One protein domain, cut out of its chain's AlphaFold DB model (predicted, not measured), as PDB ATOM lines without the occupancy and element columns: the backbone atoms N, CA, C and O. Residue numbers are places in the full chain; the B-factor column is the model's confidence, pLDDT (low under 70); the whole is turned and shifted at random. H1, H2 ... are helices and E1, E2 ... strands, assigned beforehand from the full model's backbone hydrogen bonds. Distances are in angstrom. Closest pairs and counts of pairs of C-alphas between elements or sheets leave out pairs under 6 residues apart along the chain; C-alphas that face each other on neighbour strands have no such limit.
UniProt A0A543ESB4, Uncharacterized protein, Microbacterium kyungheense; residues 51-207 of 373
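This is residues 51 to 207 of the 373 residues of an uncharacterized protein of Microbacterium kyungheense (UniProt A0A543ESB4). A strongly twisted sheet of four strands, E1, E2, E3 and E6, runs through the middle, with helices H2 and H4 over one face and the small hairpin E4 and E5 over the other. Beyond the E1 side, H1 and the long loops next to it form a loop-rich side part, which meets the rest through H2 and H3. The printed part has 157 residues, in the order E1 H1 H2 H3 E2 H4 H5 E3 H6 E4 E5 E6; the four-stranded sheet is antiparallel throughout. The class is mixed, helices and strands, with 68 residues, under half, in named elements. The whole is compact, with a radius of gyration of the C-alphas of 15.0 A and spans of 41 by 38 by 28 A.

E1, residues 60 to 64, is an edge strand and the antiparallel neighbour of E2, residues 117 to 121, with N 61 and O 120 at 2.8 A. E2 is antiparallel to E3, residues 168 to 171, with N 119 and O 170 at 2.9 A. E3 is antiparallel to the other edge strand, E6, residues 202 to 206, with N 203 and O 171 at 2.7 A. H2, residues 97 to 104, and H4, residues 136 to 149, make two layers with this sheet, helices on one face of it. H4, with residues 146 to 149 alone, touches H2 at a shallow tilt of 31 degrees, the same way; their closest C-alphas, Ala 102 and Arg 149, are 5.1 A apart. H1, residues 78 to 84, is not on the sheet and touches H2 about perpendicular, at 85 degrees, closest at C-alphas 84 and 100, 7.0 A. H1 also touches H3, residues 110 to 113, closest at C-alphas 80 and 110, 6.2 A. H5, residues 154 to 159, and H4 only just touch, only at the corner, with 3 pairs of C-alphas within 8 A, the closest 144 and 154, 6.4 A. H6, residues 174 to 177, and H3 are on opposite faces of the sheet. E4, residues 179 to 181, and E5, residues 187 to 189, are an antiparallel hairpin, with N 180 and O 188 at 2.8 A; the closest C-alphas of E4 and E6, 180 and 205, are 6.1 A apart. Every O i to N i+4 pair is within hydrogen-bond range in H2, H4 and H5, and 2 of 3 in H1; H3 and H6 are too short for one.

E1 begins at C-alpha 60, (-35.661, 43.341, -41.218), and measures 13.6 A; H4 measures 19.6 A from C-alpha 136, (-26.768, 52.384, -43.080). E6 ends at C-alpha 206, (-34.726, 46.110, -27.043).

The farthest C-alphas, Gln 89 and Gln 159, are 42.7 A apart. The printed part has no cut; long links join E1 to H1, H1 to H2, E2 to H4 and E5 to E6. Mean pLDDT of the printed part is 81.0, and residues 173 to 207 are under 70.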
ATOM      1  N   HIS A  51     -36.215  28.254 -36.429       74.88
ATOM      2  CA  HIS A  51     -35.860  28.033 -37.824       74.88
ATOM      3  C   HIS A  51     -34.924  29.146 -38.322       74.88
ATOM      4  O   HIS A  51     -34.826  30.207 -37.689       74.88
ATOM      5  N   PRO A  52     -34.182  28.913 -39.420       74.88
ATOM      6  CA  PRO A  52     -33.404  29.965 -40.062       74.88
ATOM      7  C   PRO A  52     -34.262  31.215 -40.305       74.88
ATOM      8  O   PRO A  52     -35.400  31.130 -40.751       74.88
ATOM      9  N   MET A  53     -33.704  32.380 -39.975       87.56
ATOM     10  CA  MET A  53     -34.371  33.667 -40.160       87.56
ATOM     11  C   MET A  53     -34.273  34.100 -41.621       87.56
ATOM     12  O   MET A  53     -33.186  34.050 -42.206       87.56
ATOM     13  N   VAL A  54     -35.373  34.603 -42.179       93.31
ATOM     14  CA  VAL A  54     -35.374  35.225 -43.508       93.31
ATOM     15  C   VAL A  54     -35.296  36.735 -43.330       93.31
ATOM     16  O   VAL A  54     -36.093  37.317 -42.599       93.31
ATOM     17  N   CYS A  55     -34.315  37.376 -43.968       93.44
ATOM     18  CA  CYS A  55     -34.021  38.797 -43.778       93.44
ATOM     19  C   CYS A  55     -34.028  39.574 -45.094       93.44
ATOM     20  O   CYS A  55     -33.546  39.092 -46.121       93.44
ATOM     21  N   THR A  56     -34.491  40.820 -45.041       92.00
ATOM     22  CA  THR A  56     -34.293  41.795 -46.115       92.00
ATOM     23  C   THR A  56     -32.866  42.350 -46.105       92.00
ATOM     24  O   THR A  56     -32.117  42.207 -45.132       92.00
ATOM     25  N   SER A  57     -32.479  43.040 -47.183       87.56
ATOM     26  CA  SER A  57     -31.151  43.666 -47.281       87.56
ATOM     27  C   SER A  57     -30.970  44.861 -46.331       87.56
ATOM     28  O   SER A  57     -29.850  45.255 -46.008       87.56
ATOM     29  N   GLU A  58     -32.084  45.394 -45.835       89.06
ATOM     30  CA  GLU A  58     -32.194  46.519 -44.909       89.06
ATOM     31  C   GLU A  58     -32.200  46.061 -43.438       89.06
ATOM     32  O   GLU A  58     -32.201  46.890 -42.525       89.06
ATOM     33  N   GLY A  59     -32.126  44.748 -43.191       89.75
ATOM     34  CA  GLY A  59     -31.981  44.164 -41.858       89.75
ATOM     35  C   GLY A  59     -33.291  43.981 -41.105       89.75
ATOM     36  O   GLY A  59     -33.281  44.023 -39.878       89.75
ATOM     37  N   VAL A  60     -34.404  43.806 -41.815       92.62
ATOM     38  CA  VAL A  60     -35.661  43.341 -41.218       92.62
ATOM     39  C   VAL A  60     -35.736  41.840 -41.427       92.62
ATOM     40  O   VAL A  60     -35.687  41.373 -42.560       92.62
ATOM     41  N   CYS A  61     -35.821  41.091 -40.340       93.75
ATOM     42  CA  CYS A  61     -35.852  39.641 -40.339       93.75
ATOM     43  C   CYS A  61     -37.175  39.140 -39.777       93.75
ATOM     44  O   CYS A  61     -37.719  39.727 -38.842       93.75
ATOM     45  N   LEU A  62     -37.656  38.033 -40.323       94.19
ATOM     46  CA  LEU A  62     -38.757  37.261 -39.775       94.19
ATOM     47  C   LEU A  62     -38.190  35.933 -39.273       94.19
ATOM     48  O   LEU A  62     -37.486  35.229 -40.001       94.19
ATOM     49  N   ALA A  63     -38.436  35.641 -38.001       92.56
ATOM     50  CA  ALA A  63     -37.994  34.424 -37.337       92.56
ATOM     51  C   ALA A  63     -39.202  33.549 -37.013       92.56
ATOM     52  O   ALA A  63     -40.218  34.057 -36.545       92.56
ATOM     53  N   TYR A  64     -39.070  32.240 -37.215       91.94
ATOM     54  CA  TYR A  64     -40.131  31.262 -36.993       91.94
ATOM     55  C   TYR A  64     -39.734  30.239 -35.931       91.94
ATOM     56  O   TYR A  64     -38.573  29.838 -35.823       91.94
ATOM     57  N   THR A  65     -40.709  29.766 -35.157       87.44
ATOM     58  CA  THR A  65     -40.511  28.606 -34.275       87.44
ATOM     59  C   THR A  65     -40.459  27.304 -35.080       87.44
ATOM     60  O   THR A  65     -41.193  27.151 -36.055       87.44
ATOM     61  N   ALA A  66     -39.670  26.318 -34.632       82.25
ATOM     62  CA  ALA A  66     -39.607  24.993 -35.267       82.25
ATOM     63  C   ALA A  66     -40.921  24.188 -35.235       82.25
ATOM     64  O   ALA A  66     -40.993  23.107 -35.812       82.25
ATOM     65  N   LEU A  67     -41.952  24.685 -34.545       86.81
ATOM     66  CA  LEU A  67     -43.263  24.041 -34.481       86.81
ATOM     67  C   LEU A  67     -44.070  24.216 -35.769       86.81
ATOM     68  O   LEU A  67     -45.013  23.459 -36.000       86.81
ATOM     69  N   LEU A  68     -43.734  25.221 -36.580       90.69
ATOM     70  CA  LEU A  68     -44.396  25.457 -37.851       90.69
ATOM     71  C   LEU A  68     -43.784  24.584 -38.943       90.69
ATOM     72  O   LEU A  68     -42.566  24.399 -39.006       90.69
ATOM     73  N   ALA A  69     -44.659  24.040 -39.785       95.19
ATOM     74  CA  ALA A  69     -44.250  23.348 -40.992       95.19
ATOM     75  C   ALA A  69     -43.697  24.366 -41.998       95.19
ATOM     76  O   ALA A  69     -44.295  25.421 -42.194       95.19
ATOM     77  N   ASP A  70     -42.559  24.011 -42.576       95.62
ATOM     78  CA  ASP A  70     -41.909  24.640 -43.724       95.62
ATOM     79  C   ASP A  70     -41.588  23.465 -44.656       95.62
ATOM     80  O   ASP A  70     -40.656  22.681 -44.426       95.62
ATOM     81  N   SER A  71     -42.507  23.210 -45.581       96.12
ATOM     82  CA  SER A  71     -42.579  21.965 -46.342       96.12
ATOM     83  C   SER A  71     -41.520  21.879 -47.444       96.12
ATOM     84  O   SER A  71     -41.139  20.764 -47.826       96.12
ATOM     85  N   ASP A  72     -41.019  23.008 -47.946       95.81
ATOM     86  CA  ASP A  72     -39.972  23.060 -48.970       95.81
ATOM     87  C   ASP A  72     -38.611  23.579 -48.469       95.81
ATOM     88  O   ASP A  72     -37.600  23.398 -49.162       95.81
ATOM     89  N   GLY A  73     -38.550  24.071 -47.231       94.75
ATOM     90  CA  GLY A  73     -37.327  24.453 -46.539       94.75
ATOM     91  C   GLY A  73     -36.796  25.827 -46.942       94.75
ATOM     92  O   GLY A  73     -35.578  26.038 -46.863       94.75
ATOM     93  N   ASP A  74     -37.651  26.724 -47.433       94.25
ATOM     94  CA  ASP A  74     -37.269  28.083 -47.827       94.25
ATOM     95  C   ASP A  74     -37.161  29.064 -46.640       94.25
ATOM     96  O   ASP A  74     -36.594  30.156 -46.781       94.25
ATOM     97  N   GLY A  75     -37.596  28.632 -45.452       93.56
ATOM     98  CA  GLY A  75     -37.571  29.393 -44.209       93.56
ATOM     99  C   GLY A  75     -38.861  30.157 -43.904       93.56
ATOM    100  O   GLY A  75     -38.895  30.855 -42.887       93.56
ATOM    101  N   ILE A  76     -39.901  30.054 -44.734       95.94
ATOM    102  CA  ILE A  76     -41.232  30.617 -44.500       95.94
ATOM    103  C   ILE A  76     -42.186  29.491 -44.086       95.94
ATOM    104  O   ILE A  76     -42.136  28.376 -44.584       95.94
ATOM    105  N   ALA A  77     -43.053  29.761 -43.111       96.25
ATOM    106  CA  ALA A  77     -44.017  28.762 -42.667       96.25
ATOM    107  C   ALA A  77     -45.148  28.571 -43.693       96.25
ATOM    108  O   ALA A  77     -45.740  29.559 -44.133       96.25
ATOM    109  N   ASP A  78     -45.564  27.320 -43.927       97.38
ATOM    110  CA  ASP A  78     -46.621  26.959 -44.886       97.38
ATOM    111  C   ASP A  78     -47.906  27.794 -44.684       97.38
ATOM    112  O   ASP A  78     -48.561  28.228 -45.631       97.38
ATOM    113  N   ILE A  79     -48.265  28.051 -43.418       96.94
ATOM    114  CA  ILE A  79     -49.465  28.816 -43.036       96.94
ATOM    115  C   ILE A  79     -49.417  30.288 -43.458       96.94
ATOM    116  O   ILE A  79     -50.462  30.908 -43.652       96.94
ATOM    117  N   ASP A  80     -48.223  30.863 -43.566       97.19
ATOM    118  CA  ASP A  80     -48.028  32.252 -43.963       97.19
ATOM    119  C   ASP A  80     -47.959  32.378 -45.482       97.19
ATOM    120  O   ASP A  80     -48.492  33.335 -46.046       97.19
ATOM    121  N   GLU A  81     -47.367  31.388 -46.146       97.50
ATOM    122  CA  GLU A  81     -47.353  31.269 -47.600       97.50
ATOM    123  C   GLU A  81     -48.760  31.161 -48.188       97.50
ATOM    124  O   GLU A  81     -49.104  31.883 -49.127       97.50
ATOM    125  N   GLU A  82     -49.630  30.347 -47.579       97.12
ATOM    126  CA  GLU A  82     -51.039  30.250 -47.978       97.12
ATOM    127  C   GLU A  82     -51.747  31.615 -47.931       97.12
ATOM    128  O   GLU A  82     -52.553  31.939 -48.811       97.12
ATOM    129  N   VAL A  83     -51.430  32.443 -46.930       97.06
ATOM    130  CA  VAL A  83     -51.983  33.799 -46.795       97.06
ATOM    131  C   VAL A  83     -51.351  34.776 -47.784       97.06
ATOM    132  O   VAL A  83     -52.048  35.651 -48.309       97.06
ATOM    133  N   ALA A  84     -50.058  34.627 -48.069       96.38
ATOM    134  CA  ALA A  84     -49.360  35.397 -49.094       96.38
ATOM    135  C   ALA A  84     -49.785  35.004 -50.524       96.38
ATOM    136  O   ALA A  84     -49.562  35.765 -51.467       96.38
ATOM    137  N   GLY A  85     -50.451  33.856 -50.688       97.00
ATOM    138  CA  GLY A  85     -50.859  33.316 -51.982       97.00
ATOM    139  C   GLY A  85     -49.717  32.635 -52.738       97.00
ATOM    140  O   GLY A  85     -49.781  32.543 -53.967       97.00
ATOM    141  N   THR A  86     -48.686  32.189 -52.021       97.62
ATOM    142  CA  THR A  86     -47.554  31.409 -52.537       97.62
ATOM    143  C   THR A  86     -47.785  29.914 -52.292       97.62
ATOM    144  O   THR A  86     -48.817  29.516 -51.747       97.62
ATOM    145  N   SER A  87     -46.908  29.058 -52.817       97.69
ATOM    146  CA  SER A  87     -47.078  27.604 -52.792       97.69
ATOM    147  C   SER A  87     -46.132  26.976 -51.768       97.69
ATOM    148  O   SER A  87     -44.944  26.910 -52.075       97.69
ATOM    149  N   PRO A  88     -46.635  26.341 -50.688       97.81
ATOM    150  CA  PRO A  88     -45.778  25.759 -49.647       97.81
ATOM    151  C   PRO A  88     -44.965  24.525 -50.039       97.81
ATOM    152  O   PRO A  88     -44.473  23.769 -49.213       97.81
ATOM    153  N   GLN A  89     -44.933  24.190 -51.322       97.94
ATOM    154  CA  GLN A  89     -44.160  23.069 -51.852       97.94
ATOM    155  C   GLN A  89     -43.161  23.523 -52.921       97.94
ATOM    156  O   GLN A  89     -42.494  22.685 -53.536       97.94
ATOM    157  N   GLU A  90     -43.095  24.825 -53.199       97.88
ATOM    158  CA  GLU A  90     -42.248  25.409 -54.228       97.88
ATOM    159  C   GLU A  90     -41.398  26.541 -53.642       97.88
ATOM    160  O   GLU A  90     -41.797  27.700 -53.704       97.88
ATOM    161  N   TRP A  91     -40.165  26.219 -53.235       96.81
ATOM    162  CA  TRP A  91     -39.226  27.169 -52.607       96.81
ATOM    163  C   TRP A  91     -38.975  28.447 -53.426       96.81
ATOM    164  O   TRP A  91     -38.546  29.478 -52.922       96.81
ATOM    165  N   SER A  92     -39.166  28.388 -54.750       96.81
ATOM    166  CA  SER A  92     -39.012  29.547 -55.640       96.81
ATOM    167  C   SER A  92     -40.215  30.491 -55.622       96.81
ATOM    168  O   SER A  92     -40.167  31.546 -56.254       96.81
ATOM    169  N   SER A  93     -41.303  30.070 -54.982       96.88
ATOM    170  CA  SER A  93     -42.525  30.838 -54.789       96.88
ATOM    171  C   SER A  93     -42.533  31.609 -53.470       96.88
ATOM    172  O   SER A  93     -43.420  32.441 -53.321       96.88
ATOM    173  N   ALA A  94     -41.533  31.396 -52.601       96.69
ATOM    174  CA  ALA A  94     -41.339  32.076 -51.324       96.69
ATOM    175  C   ALA A  94     -41.711  33.569 -51.394       96.69
ATOM    176  O   ALA A  94     -41.151  34.303 -52.227       96.69
ATOM    177  N   PRO A  95     -42.615  34.057 -50.532       96.75
ATOM    178  CA  PRO A  95     -42.954  35.467 -50.495       96.75
ATOM    179  C   PRO A  95     -41.766  36.275 -49.980       96.75
ATOM    180  O   PRO A  95     -40.976  35.831 -49.141       96.75
ATOM    181  N   ALA A  96     -41.639  37.515 -50.447       95.62
ATOM    182  CA  ALA A  96     -40.624  38.398 -49.893       95.62
ATOM    183  C   ALA A  96     -40.984  38.770 -48.443       95.62
ATOM    184  O   ALA A  96     -42.148  39.004 -48.117       95.62
ATOM    185  N   VAL A  97     -39.983  38.955 -47.576       94.06
ATOM    186  CA  VAL A  97     -40.201  39.442 -46.192       94.06
ATOM    187  C   VAL A  97     -40.979  40.768 -46.178       94.06
ATOM    188  O   VAL A  97     -41.775  41.036 -45.277       94.06
ATOM    189  N   ASP A  98     -40.816  41.592 -47.214       92.75
ATOM    190  CA  ASP A  98     -41.575  42.831 -47.372       92.75
ATOM    191  C   ASP A  98     -43.080  42.623 -47.596       92.75
ATOM    192  O   ASP A  98     -43.896  43.440 -47.153       92.75
ATOM    193  N   GLU A  99     -43.454  41.535 -48.260       95.06
ATOM    194  CA  GLU A  99     -44.848  41.151 -48.468       95.06
ATOM    195  C   GLU A  99     -45.442  40.629 -47.155       95.06
ATOM    196  O   GLU A  99     -46.512  41.085 -46.748       95.06
ATOM    197  N   LEU A 100     -44.704  39.781 -46.431       95.31
ATOM    198  CA  LEU A 100     -45.124  39.233 -45.135       95.31
ATOM    199  C   LEU A 100     -45.300  40.322 -44.066       95.31
ATOM    200  O   LEU A 100     -46.321  40.373 -43.383       95.31
ATOM    201  N   THR A 101     -44.368  41.270 -43.964       92.06
ATOM    202  CA  THR A 101     -44.489  42.410 -43.030       92.06
ATOM    203  C   THR A 101     -45.684  43.316 -43.352       92.06
ATOM    204  O   THR A 101     -46.327  43.847 -42.446       92.06
ATOM    205  N   ALA A 102     -46.066  43.448 -44.625       92.81
ATOM    206  CA  ALA A 102     -47.291  44.155 -45.000       92.81
ATOM    207  C   ALA A 102     -48.573  43.387 -44.614       92.81
ATOM    208  O   ALA A 102     -49.624  44.003 -44.420       92.81
ATOM    209  N   VAL A 103     -48.509  42.055 -44.512       94.94
ATOM    210  CA  VAL A 103     -49.594  41.214 -43.979       94.94
ATOM    211  C   VAL A 103     -49.678  41.351 -42.449       94.94
ATOM    212  O   VAL A 103     -50.785  41.472 -41.920       94.94
ATOM    213  N   ILE A 104     -48.540  41.455 -41.749       93.12
ATOM    214  CA  ILE A 104     -48.485  41.738 -40.299       93.12
ATOM    215  C   ILE A 104     -49.184  43.055 -39.961       93.12
ATOM    216  O   ILE A 104     -50.025  43.087 -39.070       93.12
ATOM    217  N   GLY A 105     -48.926  44.136 -40.705       89.69
ATOM    218  CA  GLY A 105     -49.589  45.426 -40.451       89.69
ATOM    219  C   GLY A 105     -51.106  45.423 -40.639       89.69
ATOM    220  O   GLY A 105     -51.791  46.347 -40.203       89.69
ATOM    221  N   LYS A 106     -51.647  44.380 -41.275       92.56
ATOM    222  CA  LYS A 106     -53.089  44.139 -41.406       92.56
ATOM    223  C   LYS A 106     -53.634  43.207 -40.317       92.56
ATOM    224  O   LYS A 106     -54.826  42.911 -40.355       92.56
ATOM    225  N   GLY A 107     -52.792  42.734 -39.394       92.38
ATOM    226  CA  GLY A 107     -53.135  41.730 -38.384       92.38
ATOM    227  C   GLY A 107     -53.551  40.399 -39.008       92.38
ATOM    228  O   GLY A 107     -54.508  39.777 -38.554       92.38
ATOM    229  N   ALA A 108     -52.926  40.027 -40.129       94.94
ATOM    230  CA  ALA A 108     -53.381  38.919 -40.964       94.94
ATOM    231  C   ALA A 108     -52.346  37.803 -41.137       94.94
ATOM    232  O   ALA A 108     -52.651  36.846 -41.839       94.94
ATOM    233  N   LEU A 109     -51.152  37.911 -40.539       95.38
ATOM    234  CA  LEU A 109     -50.102  36.898 -40.680       95.38
ATOM    235  C   LEU A 109     -50.270  35.838 -39.577       95.38
ATOM    236  O   LEU A 109     -49.988  36.150 -38.417       95.38
ATOM    237  N   PRO A 110     -50.749  34.616 -39.879       95.12
ATOM    238  CA  PRO A 110     -51.179  33.678 -38.846       95.12
ATOM    239  C   PRO A 110     -50.072  33.291 -37.873       95.12
ATOM    240  O   PRO A 110     -50.329  33.228 -36.672       95.12
ATOM    241  N   SER A 111     -48.847  33.061 -38.355       94.75
ATOM    242  CA  SER A 111     -47.720  32.721 -37.483       94.75
ATOM    243  C   SER A 111     -47.472  33.798 -36.422       94.75
ATOM    244  O   SER A 111     -47.278  33.472 -35.251       94.75
ATOM    245  N   PHE A 112     -47.546  35.069 -36.814       93.88
ATOM    246  CA  PHE A 112     -47.261  36.213 -35.957       93.88
ATOM    247  C   PHE A 112     -48.392  36.427 -34.957       93.88
ATOM    248  O   PHE A 112     -48.156  36.516 -33.756       93.88
ATOM    249  N   GLU A 113     -49.640  36.405 -35.427       91.69
ATOM    250  CA  GLU A 113     -50.822  36.562 -34.572       91.69
ATOM    251  C   GLU A 113     -50.966  35.425 -33.544       91.69
ATOM    252  O   GLU A 113     -51.543  35.614 -32.472       91.69
ATOM    253  N   LEU A 114     -50.424  34.241 -33.842       89.88
ATOM    254  CA  LEU A 114     -50.396  33.100 -32.928       89.88
ATOM    255  C   LEU A 114     -49.154  33.061 -32.020       89.88
ATOM    256  O   LEU A 114     -49.080  32.188 -31.155       89.88
ATOM    257  N   GLY A 115     -48.195  33.981 -32.182       89.81
ATOM    258  CA  GLY A 115     -46.965  34.006 -31.385       89.81
ATOM    259  C   GLY A 115     -45.928  32.951 -31.768       89.81
ATOM    260  O   GLY A 115     -45.103  32.566 -30.942       89.81
ATOM    261  N   PHE A 116     -45.997  32.435 -32.995       91.56
ATOM    262  CA  PHE A 116     -45.048  31.467 -33.549       91.56
ATOM    263  C   PHE A 116     -44.015  32.101 -34.485       91.56
ATOM    264  O   PHE A 116     -43.149  31.383 -34.998       91.56
ATOM    265  N   SER A 117     -44.097  33.412 -34.708       92.69
ATOM    266  CA  SER A 117     -43.077  34.185 -35.406       92.69
ATOM    267  C   SER A 117     -42.839  35.543 -34.754       92.69
ATOM    268  O   SER A 117     -43.676  36.057 -34.013       92.69
ATOM    269  N   GLU A 118     -41.669  36.108 -35.030       92.88
ATOM    270  CA  GLU A 118     -41.189  37.366 -34.466       92.88
ATOM    271  C   GLU A 118     -40.514  38.199 -35.559       92.88
ATOM    272  O   GLU A 118     -39.786  37.663 -36.401       92.88
ATOM    273  N   VAL A 119     -40.737  39.517 -35.543       92.62
ATOM    274  CA  VAL A 119     -40.047  40.443 -36.446       92.62
ATOM    275  C   VAL A 119     -38.870  41.074 -35.716       92.62
ATOM    276  O   VAL A 119     -39.027  41.758 -34.706       92.62
ATOM    277  N   ILE A 120     -37.677  40.883 -36.263       91.19
ATOM    278  CA  ILE A 120     -36.423  41.380 -35.706       91.19
ATOM    279  C   ILE A 120     -35.875  42.446 -36.648       91.19
ATOM    280  O   ILE A 120     -35.585  42.185 -37.812       91.19
ATOM    281  N   VAL A 121     -35.687  43.656 -36.143       91.44
ATOM    282  CA  VAL A 121     -34.979  44.728 -36.841       91.44
ATOM    283  C   VAL A 121     -33.551  44.752 -36.315       91.44
ATOM    284  O   VAL A 121     -33.305  45.115 -35.166       91.44
ATOM    285  N   LEU A 122     -32.601  44.346 -37.152       89.81
ATOM    286  CA  LEU A 122     -31.189  44.274 -36.791       89.81
ATOM    287  C   LEU A 122     -30.597  45.673 -36.553       89.81
ATOM    288  O   LEU A 122     -30.996  46.626 -37.226       89.81
ATOM    289  N   PRO A 123     -29.599  45.815 -35.661       86.62
ATOM    290  CA  PRO A 123     -28.876  47.072 -35.504       86.62
ATOM    291  C   PRO A 123     -28.094  47.450 -36.769       86.62
ATOM    292  O   PRO A 123     -27.860  46.637 -37.666       86.62
ATOM    293  N   GLU A 124     -27.692  48.715 -36.892       87.06
ATOM    294  CA  GLU A 124     -26.788  49.151 -37.975       87.06
ATOM    295  C   GLU A 124     -25.366  48.614 -37.786       87.06
ATOM    296  O   GLU A 124     -24.677  48.282 -38.755       87.06
ATOM    297  N   THR A 125     -24.939  48.494 -36.530       84.38
ATOM    298  CA  THR A 125     -23.601  48.055 -36.139       84.38
ATOM    299  C   THR A 125     -23.670  46.953 -35.094       84.38
ATOM    300  O   THR A 125     -24.519  46.978 -34.206       84.38
ATOM    301  N   LEU A 126     -22.730  46.016 -35.157       83.50
ATOM    302  CA  LEU A 126     -22.450  45.091 -34.066       83.50
ATOM    303  C   LEU A 126     -21.992  45.854 -32.806       83.50
ATOM    304  O   LEU A 126     -21.572  47.011 -32.908       83.50
ATOM    305  N   PRO A 127     -21.992  45.210 -31.622       82.06
ATOM    306  CA  PRO A 127     -21.488  45.822 -30.388       82.06
ATOM    307  C   PRO A 127     -20.035  46.319 -30.465       82.06
ATOM    308  O   PRO A 127     -19.647  47.208 -29.712       82.06
ATOM    309  N   ASP A 128     -19.223  45.774 -31.378       85.56
ATOM    310  CA  ASP A 128     -17.842  46.210 -31.625       85.56
ATOM    311  C   ASP A 128     -17.730  47.403 -32.602       85.56
ATOM    312  O   ASP A 128     -16.624  47.841 -32.926       85.56
ATOM    313  N   GLY A 129     -18.865  47.933 -33.070       86.88
ATOM    314  CA  GLY A 129     -18.956  49.024 -34.039       86.88
ATOM    315  C   GLY A 129     -18.834  48.588 -35.502       86.88
ATOM    316  O   GLY A 129     -18.929  49.434 -36.392       86.88
ATOM    317  N   THR A 130     -18.639  47.297 -35.788       86.94
ATOM    318  CA  THR A 130     -18.587  46.788 -37.163       86.94
ATOM    319  C   THR A 130     -19.956  46.957 -37.826       86.94
ATOM    320  O   THR A 130     -20.950  46.489 -37.268       86.94
ATOM    321  N   PRO A 131     -20.057  47.579 -39.013       85.75
ATOM    322  CA  PRO A 131     -21.336  47.728 -39.695       85.75
ATOM    323  C   PRO A 131     -21.894  46.359 -40.099       85.75
ATOM    324  O   PRO A 131     -21.241  45.606 -40.826       85.75
ATOM    325  N   LEU A 132     -23.115  46.057 -39.653       83.19
ATOM    326  CA  LEU A 132     -23.885  44.899 -40.119       83.19
ATOM    327  C   LEU A 132     -24.409  45.133 -41.533       83.19
ATOM    328  O   LEU A 132     -24.473  44.204 -42.337       83.19
ATOM    329  N   ILE A 133     -24.745  46.386 -41.844       83.44
ATOM    330  CA  ILE A 133     -25.287  46.779 -43.141       83.44
ATOM    331  C   ILE A 133     -24.371  47.810 -43.784       83.44
ATOM    332  O   ILE A 133     -23.985  48.804 -43.176       83.44
ATOM    333  N   ARG A 134     -23.985  47.545 -45.037       81.88
ATOM    334  CA  ARG A 134     -22.992  48.355 -45.761       81.88
ATOM    335  C   ARG A 134     -23.474  49.773 -46.062       81.88
ATOM    336  O   ARG A 134     -22.647  50.673 -46.155       81.88
ATOM    337  N   ASP A 135     -24.782  49.947 -46.231       86.56
ATOM    338  CA  ASP A 135     -25.430  51.234 -46.471       86.56
ATOM    339  C   ASP A 135     -26.443  51.512 -45.357       86.56
ATOM    340  O   ASP A 135     -27.626  51.188 -45.468       86.56
ATOM    341  N   ALA A 136     -25.954  52.081 -44.254       81.88
ATOM    342  CA  ALA A 136     -26.768  52.384 -43.080       81.88
ATOM    343  C   ALA A 136     -27.929  53.343 -43.398       81.88
ATOM    344  O   ALA A 136     -29.028  53.167 -42.888       81.88
ATOM    345  N   ALA A 137     -27.728  54.313 -44.298       82.62
ATOM    346  CA  ALA A 137     -28.772  55.272 -44.651       82.62
ATOM    347  C   ALA A 137     -29.914  54.605 -45.433       82.62
ATOM    348  O   ALA A 137     -31.086  54.814 -45.113       82.62
ATOM    349  N   SER A 138     -29.584  53.773 -46.430       81.31
ATOM    350  CA  SER A 138     -30.592  52.985 -47.148       81.31
ATOM    351  C   SER A 138     -31.277  51.978 -46.224       81.31
ATOM    352  O   SER A 138     -32.488  51.780 -46.325       81.31
ATOM    353  N   ALA A 139     -30.529  51.375 -45.297       84.50
ATOM    354  CA  ALA A 139     -31.078  50.449 -44.318       84.50
ATOM    355  C   ALA A 139     -32.088  51.127 -43.393       84.50
ATOM    356  O   ALA A 139     -33.199  50.635 -43.238       84.50
ATOM    357  N   LEU A 140     -31.746  52.285 -42.827       85.62
ATOM    358  CA  LEU A 140     -32.628  53.030 -41.935       85.62
ATOM    359  C   LEU A 140     -33.932  53.439 -42.635       85.62
ATOM    360  O   LEU A 140     -35.019  53.279 -42.073       85.62
ATOM    361  N   ALA A 141     -33.839  53.912 -43.882       84.25
ATOM    362  CA  ALA A 141     -35.011  54.231 -44.692       84.25
ATOM    363  C   ALA A 141     -35.878  52.986 -44.956       84.25
ATOM    364  O   ALA A 141     -37.102  53.036 -44.816       84.25
ATOM    365  N   GLY A 142     -35.248  51.853 -45.279       85.25
ATOM    366  CA  GLY A 142     -35.928  50.577 -45.481       85.25
ATOM    367  C   GLY A 142     -36.628  50.048 -44.232       85.25
ATOM    368  O   GLY A 142     -37.800  49.682 -44.295       85.25
ATOM    369  N   ARG A 143     -35.950  50.087 -43.080       88.06
ATOM    370  CA  ARG A 143     -36.507  49.697 -41.774       88.06
ATOM    371  C   ARG A 143     -37.707  50.553 -41.406       88.06
ATOM    372  O   ARG A 143     -38.738  50.016 -41.024       88.06
ATOM    373  N   THR A 144     -37.594  51.870 -41.574       87.31
ATOM    374  CA  THR A 144     -38.704  52.797 -41.312       87.31
ATOM    375  C   THR A 144     -39.910  52.445 -42.182       87.31
ATOM    376  O   THR A 144     -41.008  52.280 -41.664       87.31
ATOM    377  N   SER A 145     -39.694  52.216 -43.481       87.19
ATOM    378  CA  SER A 145     -40.748  51.790 -44.411       87.19
ATOM    379  C   SER A 145     -41.380  50.441 -44.032       87.19
ATOM    380  O   SER A 145     -42.594  50.273 -44.136       87.19
ATOM    381  N   ALA A 146     -40.586  49.470 -43.575       87.06
ATOM    382  CA  ALA A 146     -41.094  48.173 -43.121       87.06
ATOM    383  C   ALA A 146     -41.948  48.293 -41.851       87.06
ATOM    384  O   ALA A 146     -43.034  47.724 -41.776       87.06
ATOM    385  N   LEU A 147     -41.496  49.082 -40.877       89.25
ATOM    386  CA  LEU A 147     -42.233  49.341 -39.641       89.25
ATOM    387  C   LEU A 147     -43.532  50.103 -39.909       89.25
ATOM    388  O   LEU A 147     -44.579  49.730 -39.387       89.25
ATOM    389  N   GLU A 148     -43.501  51.097 -40.795       89.81
ATOM    390  CA  GLU A 148     -44.702  51.811 -41.230       89.81
ATOM    391  C   GLU A 148     -45.704  50.878 -41.920       89.81
ATOM    392  O   GLU A 148     -46.903  50.972 -41.654       89.81
ATOM    393  N   ARG A 149     -45.234  49.926 -42.741       87.62
ATOM    394  CA  ARG A 149     -46.082  48.869 -43.323       87.62
ATOM    395  C   ARG A 149     -46.705  47.961 -42.266       87.62
ATOM    396  O   ARG A 149     -47.821  47.503 -42.482       87.62
ATOM    397  N   MET A 150     -46.031  47.761 -41.135       87.31
ATOM    398  CA  MET A 150     -46.566  47.063 -39.959       87.31
ATOM    399  C   MET A 150     -47.471  47.942 -39.078       87.31
ATOM    400  O   MET A 150     -47.965  47.484 -38.053       87.31
ATOM    401  N   GLY A 151     -47.700  49.206 -39.446       88.00
ATOM    402  CA  GLY A 151     -48.483  50.154 -38.650       88.00
ATOM    403  C   GLY A 151     -47.709  50.803 -37.495       88.00
ATOM    404  O   GLY A 151     -48.298  51.521 -36.687       88.00
ATOM    405  N   VAL A 152     -46.392  50.600 -37.419       88.62
ATOM    406  CA  VAL A 152     -45.499  51.199 -36.419       88.62
ATOM    407  C   VAL A 152     -44.842  52.442 -37.019       88.62
ATOM    408  O   VAL A 152     -43.782  52.385 -37.635       88.62
ATOM    409  N   ALA A 153     -45.495  53.593 -36.859       88.25
ATOM    410  CA  ALA A 153     -44.984  54.859 -37.384       88.25
ATOM    411  C   ALA A 153     -43.671  55.287 -36.700       88.25
ATOM    412  O   ALA A 153     -43.520  55.132 -35.488       88.25
ATOM    413  N   GLY A 154     -42.765  55.935 -37.443       84.56
ATOM    414  CA  GLY A 154     -41.500  56.450 -36.891       84.56
ATOM    415  C   GLY A 154     -41.686  57.379 -35.684       84.56
ATOM    416  O   GLY A 154     -41.011  57.240 -34.669       84.56
ATOM    417  N   THR A 155     -42.696  58.251 -35.735       86.94
ATOM    418  CA  THR A 155     -43.052  59.155 -34.621       86.94
ATOM    419  C   THR A 155     -43.434  58.420 -33.336       86.94
ATOM    420  O   THR A 155     -43.227  58.931 -32.238       86.94
ATOM    421  N   LEU A 156     -43.981  57.211 -33.461       85.00
ATOM    422  CA  LEU A 156     -44.353  56.372 -32.331       85.00
ATOM    423  C   LEU A 156     -43.102  55.790 -31.674       85.00
ATOM    424  O   LEU A 156     -42.975  55.839 -30.455       85.00
ATOM    425  N   LEU A 157     -42.144  55.320 -32.473       85.25
ATOM    426  CA  LEU A 157     -40.847  54.848 -31.983       85.25
ATOM    427  C   LEU A 157     -40.103  55.963 -31.241       85.25
ATOM    428  O   LEU A 157     -39.680  55.758 -30.104       85.25
ATOM    429  N   GLU A 158     -40.053  57.165 -31.822       85.62
ATOM    430  CA  GLU A 158     -39.470  58.353 -31.186       85.62
ATOM    431  C   GLU A 158     -40.159  58.691 -29.857       85.62
ATOM    432  O   GLU A 158     -39.487  58.961 -28.861       85.62
ATOM    433  N   GLN A 159     -41.495  58.624 -29.805       84.44
ATOM    434  CA  GLN A 159     -42.263  58.866 -28.580       84.44
ATOM    435  C   GLN A 159     -41.897  57.878 -27.461       84.44
ATOM    436  O   GLN A 159     -41.911  58.246 -26.284       84.44
ATOM    437  N   TYR A 160     -41.555  56.638 -27.814       80.62
ATOM    438  CA  TYR A 160     -41.097  55.618 -26.870       80.62
ATOM    439  C   TYR A 160     -39.579  55.617 -26.648       80.62
ATOM    440  O   TYR A 160     -39.087  54.804 -25.860       80.62
ATOM    441  N   GLY A 161     -38.853  56.540 -27.284       85.31
ATOM    442  CA  GLY A 161     -37.401  56.646 -27.216       85.31
ATOM    443  C   GLY A 161     -36.676  55.477 -27.877       85.31
ATOM    444  O   GLY A 161     -35.547  55.205 -27.492       85.31
ATOM    445  N   LEU A 162     -37.322  54.767 -28.807       82.50
ATOM    446  CA  LEU A 162     -36.757  53.624 -29.523       82.50
ATOM    447  C   LEU A 162     -35.945  54.106 -30.725       82.50
ATOM    448  O   LEU A 162     -36.471  54.800 -31.595       82.50
ATOM    449  N   ASP A 163     -34.678  53.700 -30.778       83.31
ATOM    450  CA  ASP A 163     -33.763  54.009 -31.875       83.31
ATOM    451  C   ASP A 163     -33.533  52.770 -32.749       83.31
ATOM    452  O   ASP A 163     -32.930  51.783 -32.319       83.31
ATOM    453  N   LEU A 164     -33.972  52.843 -34.007       83.38
ATOM    454  CA  LEU A 164     -33.780  51.781 -34.997       83.38
ATOM    455  C   LEU A 164     -32.313  51.535 -35.352       83.38
ATOM    456  O   LEU A 164     -31.994  50.461 -35.866       83.38
ATOM    457  N   GLY A 165     -31.421  52.483 -35.054       81.25
ATOM    458  CA  GLY A 165     -29.978  52.291 -35.160       81.25
ATOM    459  C   GLY A 165     -29.477  51.154 -34.262       81.25
ATOM    460  O   GLY A 165     -28.603  50.382 -34.663       81.25
ATOM    461  N   THR A 166     -30.089  51.001 -33.081       80.62
ATOM    462  CA  THR A 166     -29.742  49.977 -32.076       80.62
ATOM    463  C   THR A 166     -30.444  48.633 -32.268       80.62
ATOM    464  O   THR A 166     -30.081  47.657 -31.617       80.62
ATOM    465  N   GLY A 167     -31.387  48.557 -33.208       82.31
ATOM    466  CA  GLY A 167     -32.193  47.368 -33.455       82.31
ATOM    467  C   GLY A 167     -33.338  47.202 -32.452       82.31
ATOM    468  O   GLY A 167     -33.268  47.626 -31.299       82.31
ATOM    469  N   VAL A 168     -34.431  46.602 -32.914       85.38
ATOM    470  CA  VAL A 168     -35.655  46.399 -32.127       85.38
ATOM    471  C   VAL A 168     -36.267  45.050 -32.452       85.38
ATOM    472  O   VAL A 168     -36.100  44.535 -33.553       85.38
ATOM    473  N   VAL A 169     -37.003  44.495 -31.499       81.69
ATOM    474  CA  VAL A 169     -37.732  43.244 -31.685       81.69
ATOM    475  C   VAL A 169     -39.218  43.476 -31.448       81.69
ATOM    476  O   VAL A 169     -39.609  44.171 -30.506       81.69
ATOM    477  N   LEU A 170     -40.029  42.926 -32.345       80.75
ATOM    478  CA  LEU A 170     -41.476  43.047 -32.396       80.75
ATOM    479  C   LEU A 170     -42.091  41.656 -32.290       80.75
ATOM    480  O   LEU A 170     -41.915  40.832 -33.185       80.75
ATOM    481  N   ASP A 171     -42.874  41.437 -31.243       77.00
ATOM    482  CA  ASP A 171     -43.558  40.165 -31.020       77.00
ATOM    483  C   ASP A 171     -44.984  40.417 -30.506       77.00
ATOM    484  O   ASP A 171     -45.203  41.214 -29.595       77.00
ATOM    485  N   GLN A 172     -45.987  39.742 -31.065       70.69
ATOM    486  CA  GLN A 172     -47.355  39.720 -30.522       70.69
ATOM    487  C   GLN A 172     -47.420  39.018 -29.151       70.69
ATOM    488  O   GLN A 172     -48.174  39.426 -28.252       70.69
ATOM    489  N   ALA A 173     -46.603  37.978 -28.976       49.44
ATOM    490  CA  ALA A 173     -46.637  37.035 -27.869       49.44
ATOM    491  C   ALA A 173     -45.548  37.234 -26.812       49.44
ATOM    492  O   ALA A 173     -45.669  36.648 -25.733       49.44
ATOM    493  N   ALA A 174     -44.556  38.110 -27.001       46.09
ATOM    494  CA  ALA A 174     -43.544  38.342 -25.963       46.09
ATOM    495  C   ALA A 174     -44.161  38.934 -24.685       46.09
ATOM    496  O   ALA A 174     -43.627  38.759 -23.592       46.09
ATOM    497  N   GLY A 175     -45.361  39.518 -24.759       41.59
ATOM    498  CA  GLY A 175     -46.131  39.853 -23.560       41.59
ATOM    499  C   GLY A 175     -46.634  38.645 -22.744       41.59
ATOM    500  O   GLY A 175     -47.008  38.837 -21.594       41.59
ATOM    501  N   ALA A 176     -46.661  37.434 -23.307       39.81
ATOM    502  CA  ALA A 176     -47.046  36.188 -22.635       39.81
ATOM    503  C   ALA A 176     -45.855  35.250 -22.362       39.81
ATOM    504  O   ALA A 176     -45.892  34.508 -21.383       39.81
ATOM    505  N   VAL A 177     -44.808  35.276 -23.199       41.81
ATOM    506  CA  VAL A 177     -43.660  34.357 -23.072       41.81
ATOM    507  C   VAL A 177     -42.411  35.032 -22.489       41.81
ATOM    508  O   VAL A 177     -41.589  34.322 -21.928       41.81
ATOM    509  N   GLY A 178     -42.279  36.367 -22.507       44.19
ATOM    510  CA  GLY A 178     -41.142  37.070 -21.889       44.19
ATOM    511  C   GLY A 178     -39.816  36.886 -22.640       44.19
ATOM    512  O   GLY A 178     -38.778  36.667 -22.016       44.19
ATOM    513  N   MET A 179     -39.837  36.907 -23.979       48.34
ATOM    514  CA  MET A 179     -38.627  36.761 -24.801       48.34
ATOM    515  C   MET A 179     -37.913  38.111 -25.010       48.34
ATOM    516  O   MET A 179     -38.555  39.141 -25.206       48.34
ATOM    517  N   HIS A 180     -36.582  38.105 -24.933       56.59
ATOM    518  CA  HIS A 180     -35.671  39.218 -25.233       56.59
ATOM    519  C   HIS A 180     -34.418  38.672 -25.940       56.59
ATOM    520  O   HIS A 180     -34.197  37.466 -25.926       56.59
ATOM    521  N   LEU A 181     -33.584  39.516 -26.560       51.84
ATOM    522  CA  LEU A 181     -32.283  39.060 -27.073       51.84
ATOM    523  C   LEU A 181     -31.210  39.170 -25.983       51.84
ATOM    524  O   LEU A 181     -31.083  40.222 -25.352       51.84
ATOM    525  N   ASP A 182     -30.423  38.109 -25.785       55.53
ATOM    526  CA  ASP A 182     -29.233  38.150 -24.936       55.53
ATOM    527  C   ASP A 182     -28.111  38.971 -25.590       55.53
ATOM    528  O   ASP A 182     -28.193  39.420 -26.736       55.53
ATOM    529  N   LYS A 183     -27.011  39.143 -24.853       55.16
ATOM    530  CA  LYS A 183     -25.798  39.844 -25.305       55.16
ATOM    531  C   LYS A 183     -25.200  39.313 -26.619       55.16
ATOM    532  O   LYS A 183     -24.410  40.013 -27.245       55.16
ATOM    533  N   ASP A 184     -25.525  38.080 -27.007       49.97
ATOM    534  CA  ASP A 184     -25.035  37.435 -28.224       49.97
ATOM    535  C   ASP A 184     -26.061  37.554 -29.373       49.97
ATOM    536  O   ASP A 184     -25.882  36.951 -30.434       49.97
ATOM    537  N   GLY A 185     -27.130  38.337 -29.173       47.19
ATOM    538  CA  GLY A 185     -28.211  38.544 -30.133       47.19
ATOM    539  C   GLY A 185     -29.152  37.346 -30.250       47.19
ATOM    540  O   GLY A 185     -29.870  37.240 -31.243       47.19
ATOM    541  N   ARG A 186     -29.135  36.415 -29.287       49.50
ATOM    542  CA  ARG A 186     -29.980  35.216 -29.321       49.50
ATOM    543  C   ARG A 186     -31.266  35.444 -28.538       49.50
ATOM    544  O   ARG A 186     -31.188  35.950 -27.422       49.50
ATOM    545  N   PRO A 187     -32.427  35.012 -29.045       51.12
ATOM    546  CA  PRO A 187     -33.661  35.041 -28.273       51.12
ATOM    547  C   PRO A 187     -33.549  34.151 -27.030       51.12
ATOM    548  O   PRO A 187     -33.219  32.967 -27.118       51.12
ATOM    549  N   VAL A 188     -33.820  34.729 -25.867       52.66
ATOM    550  CA  VAL A 188     -33.841  34.090 -24.549       52.66
ATOM    551  C   VAL A 188     -35.085  34.525 -23.786       52.66
ATOM    552  O   VAL A 188     -35.603  35.626 -23.948       52.66
ATOM    553  N   ARG A 189     -35.581  33.633 -22.934       57.19
ATOM    554  CA  ARG A 189     -36.771  33.851 -22.113       57.19
ATOM    555  C   ARG A 189     -36.369  34.318 -20.710       57.19
ATOM    556  O   ARG A 189     -35.689  33.563 -20.019       57.19
ATOM    557  N   ASP A 190     -36.811  35.500 -20.276       50.22
ATOM    558  CA  ASP A 190     -36.493  36.071 -18.950       50.22
ATOM    559  C   ASP A 190     -37.580  35.766 -17.908       50.22
ATOM    560  O   ASP A 190     -38.325  36.633 -17.447       50.22
ATOM    561  N   GLY A 191     -37.698  34.493 -17.526       54.62
ATOM    562  CA  GLY A 191     -38.640  34.068 -16.482       54.62
ATOM    563  C   GLY A 191     -40.091  34.543 -16.703       54.62
ATOM    564  O   GLY A 191     -40.543  34.705 -17.834       54.62
ATOM    565  N   ASP A 192     -40.830  34.750 -15.608       49.53
ATOM    566  CA  ASP A 192     -42.241  35.190 -15.610       49.53
ATOM    567  C   ASP A 192     -42.418  36.717 -15.759       49.53
ATOM    568  O   ASP A 192     -43.488  37.249 -15.457       49.53
ATOM    569  N   GLN A 193     -41.385  37.466 -16.161       44.16
ATOM    570  CA  GLN A 193     -41.484  38.923 -16.300       44.16
ATOM    571  C   GLN A 193     -42.075  39.261 -17.683       44.16
ATOM    572  O   GLN A 193     -41.410  39.059 -18.700       44.16
ATOM    573  N   PRO A 194     -43.322  39.767 -17.771       46.56
ATOM    574  CA  PRO A 194     -43.912  40.127 -19.054       46.56
ATOM    575  C   PRO A 194     -43.163  41.313 -19.673       46.56
ATOM    576  O   PRO A 194     -42.729  42.227 -18.965       46.56
ATOM    577  N   VAL A 195     -43.058  41.336 -21.006       51.38
ATOM    578  CA  VAL A 195     -42.488  42.482 -21.731       51.38
ATOM    579  C   VAL A 195     -43.210  43.768 -21.334       51.38
ATOM    580  O   VAL A 195     -44.439  43.853 -21.352       51.38
ATOM    581  N   GLN A 196     -42.429  44.783 -20.963       49.78
ATOM    582  CA  GLN A 196     -42.937  45.959 -20.255       49.78
ATOM    583  C   GLN A 196     -43.786  46.907 -21.121       49.78
ATOM    584  O   GLN A 196     -44.420  47.803 -20.563       49.78
ATOM    585  N   LYS A 197     -43.790  46.788 -22.462       55.00
ATOM    586  CA  LYS A 197     -44.423  47.783 -23.352       55.00
ATOM    587  C   LYS A 197     -45.044  47.169 -24.612       55.00
ATOM    588  O   LYS A 197     -44.418  46.346 -25.273       55.00
ATOM    589  N   ARG A 198     -46.259  47.623 -24.957       47.38
ATOM    590  CA  ARG A 198     -47.006  47.262 -26.174       47.38
ATOM    591  C   ARG A 198     -47.412  48.499 -26.973       47.38
ATOM    592  O   ARG A 198     -47.753  49.524 -26.387       47.38
ATOM    593  N   VAL A 199     -47.443  48.380 -28.297       49.12
ATOM    594  CA  VAL A 199     -47.879  49.410 -29.243       49.12
ATOM    595  C   VAL A 199     -48.759  48.761 -30.308       49.12
ATOM    596  O   VAL A 199     -48.309  47.885 -31.034       49.12
ATOM    597  N   GLY A 200     -50.037  49.148 -30.372       51.91
ATOM    598  CA  GLY A 200     -50.981  48.569 -31.338       51.91
ATOM    599  C   GLY A 200     -51.200  47.055 -31.188       51.91
ATOM    600  O   GLY A 200     -51.533  46.401 -32.164       51.91
ATOM    601  N   GLY A 201     -50.985  46.490 -29.991       53.03
ATOM    602  CA  GLY A 201     -51.051  45.042 -29.732       53.03
ATOM    603  C   GLY A 201     -49.690  44.336 -29.746       53.03
ATOM    604  O   GLY A 201     -49.541  43.322 -29.067       53.03
ATOM    605  N   ILE A 202     -48.679  44.930 -30.383       58.38
ATOM    606  CA  ILE A 202     -47.333  44.363 -30.549       58.38
ATOM    607  C   ILE A 202     -46.453  44.720 -29.347       58.38
ATOM    608  O   ILE A 202     -46.371  45.887 -28.964       58.38
ATOM    609  N   ALA A 203     -45.799  43.738 -28.734       59.31
ATOM    610  CA  ALA A 203     -44.804  43.942 -27.687       59.31
ATOM    611  C   ALA A 203     -43.458  44.372 -28.294       59.31
ATOM    612  O   ALA A 203     -43.034  43.853 -29.324       59.31
ATOM    613  N   LEU A 204     -42.802  45.341 -27.649       54.97
ATOM    614  CA  LEU A 204     -41.535  45.921 -28.103       54.97
ATOM    615  C   LEU A 204     -40.402  45.545 -27.148       54.97
ATOM    616  O   LEU A 204     -40.420  45.936 -25.976       54.97
ATOM    617  N   GLY A 205     -39.412  44.820 -27.667       57.59
ATOM    618  CA  GLY A 205     -38.175  44.458 -26.981       57.59
ATOM    619  C   GLY A 205     -36.970  45.229 -27.528       57.59
ATOM    620  O   GLY A 205     -36.891  45.527 -28.720       57.59
ATOM    621  N   TRP A 206     -36.019  45.548 -26.649       51.62
ATOM    622  CA  TRP A 206     -34.726  46.110 -27.043       51.62
ATOM    623  C   TRP A 206     -33.723  44.995 -27.320       51.62
ATOM    624  O   TRP A 206     -33.660  44.018 -26.574       51.62
ATOM    625  N   ILE A 207     -32.865  45.202 -28.316       54.69
ATOM    626  CA  ILE A 207     -31.639  44.417 -28.474       54.69
ATOM    627  C   ILE A 207     -30.572  45.091 -27.605       54.69
ATOM    628  O   ILE A 207     -29.868  45.996 -28.047       54.69
TER     629      ILE A 207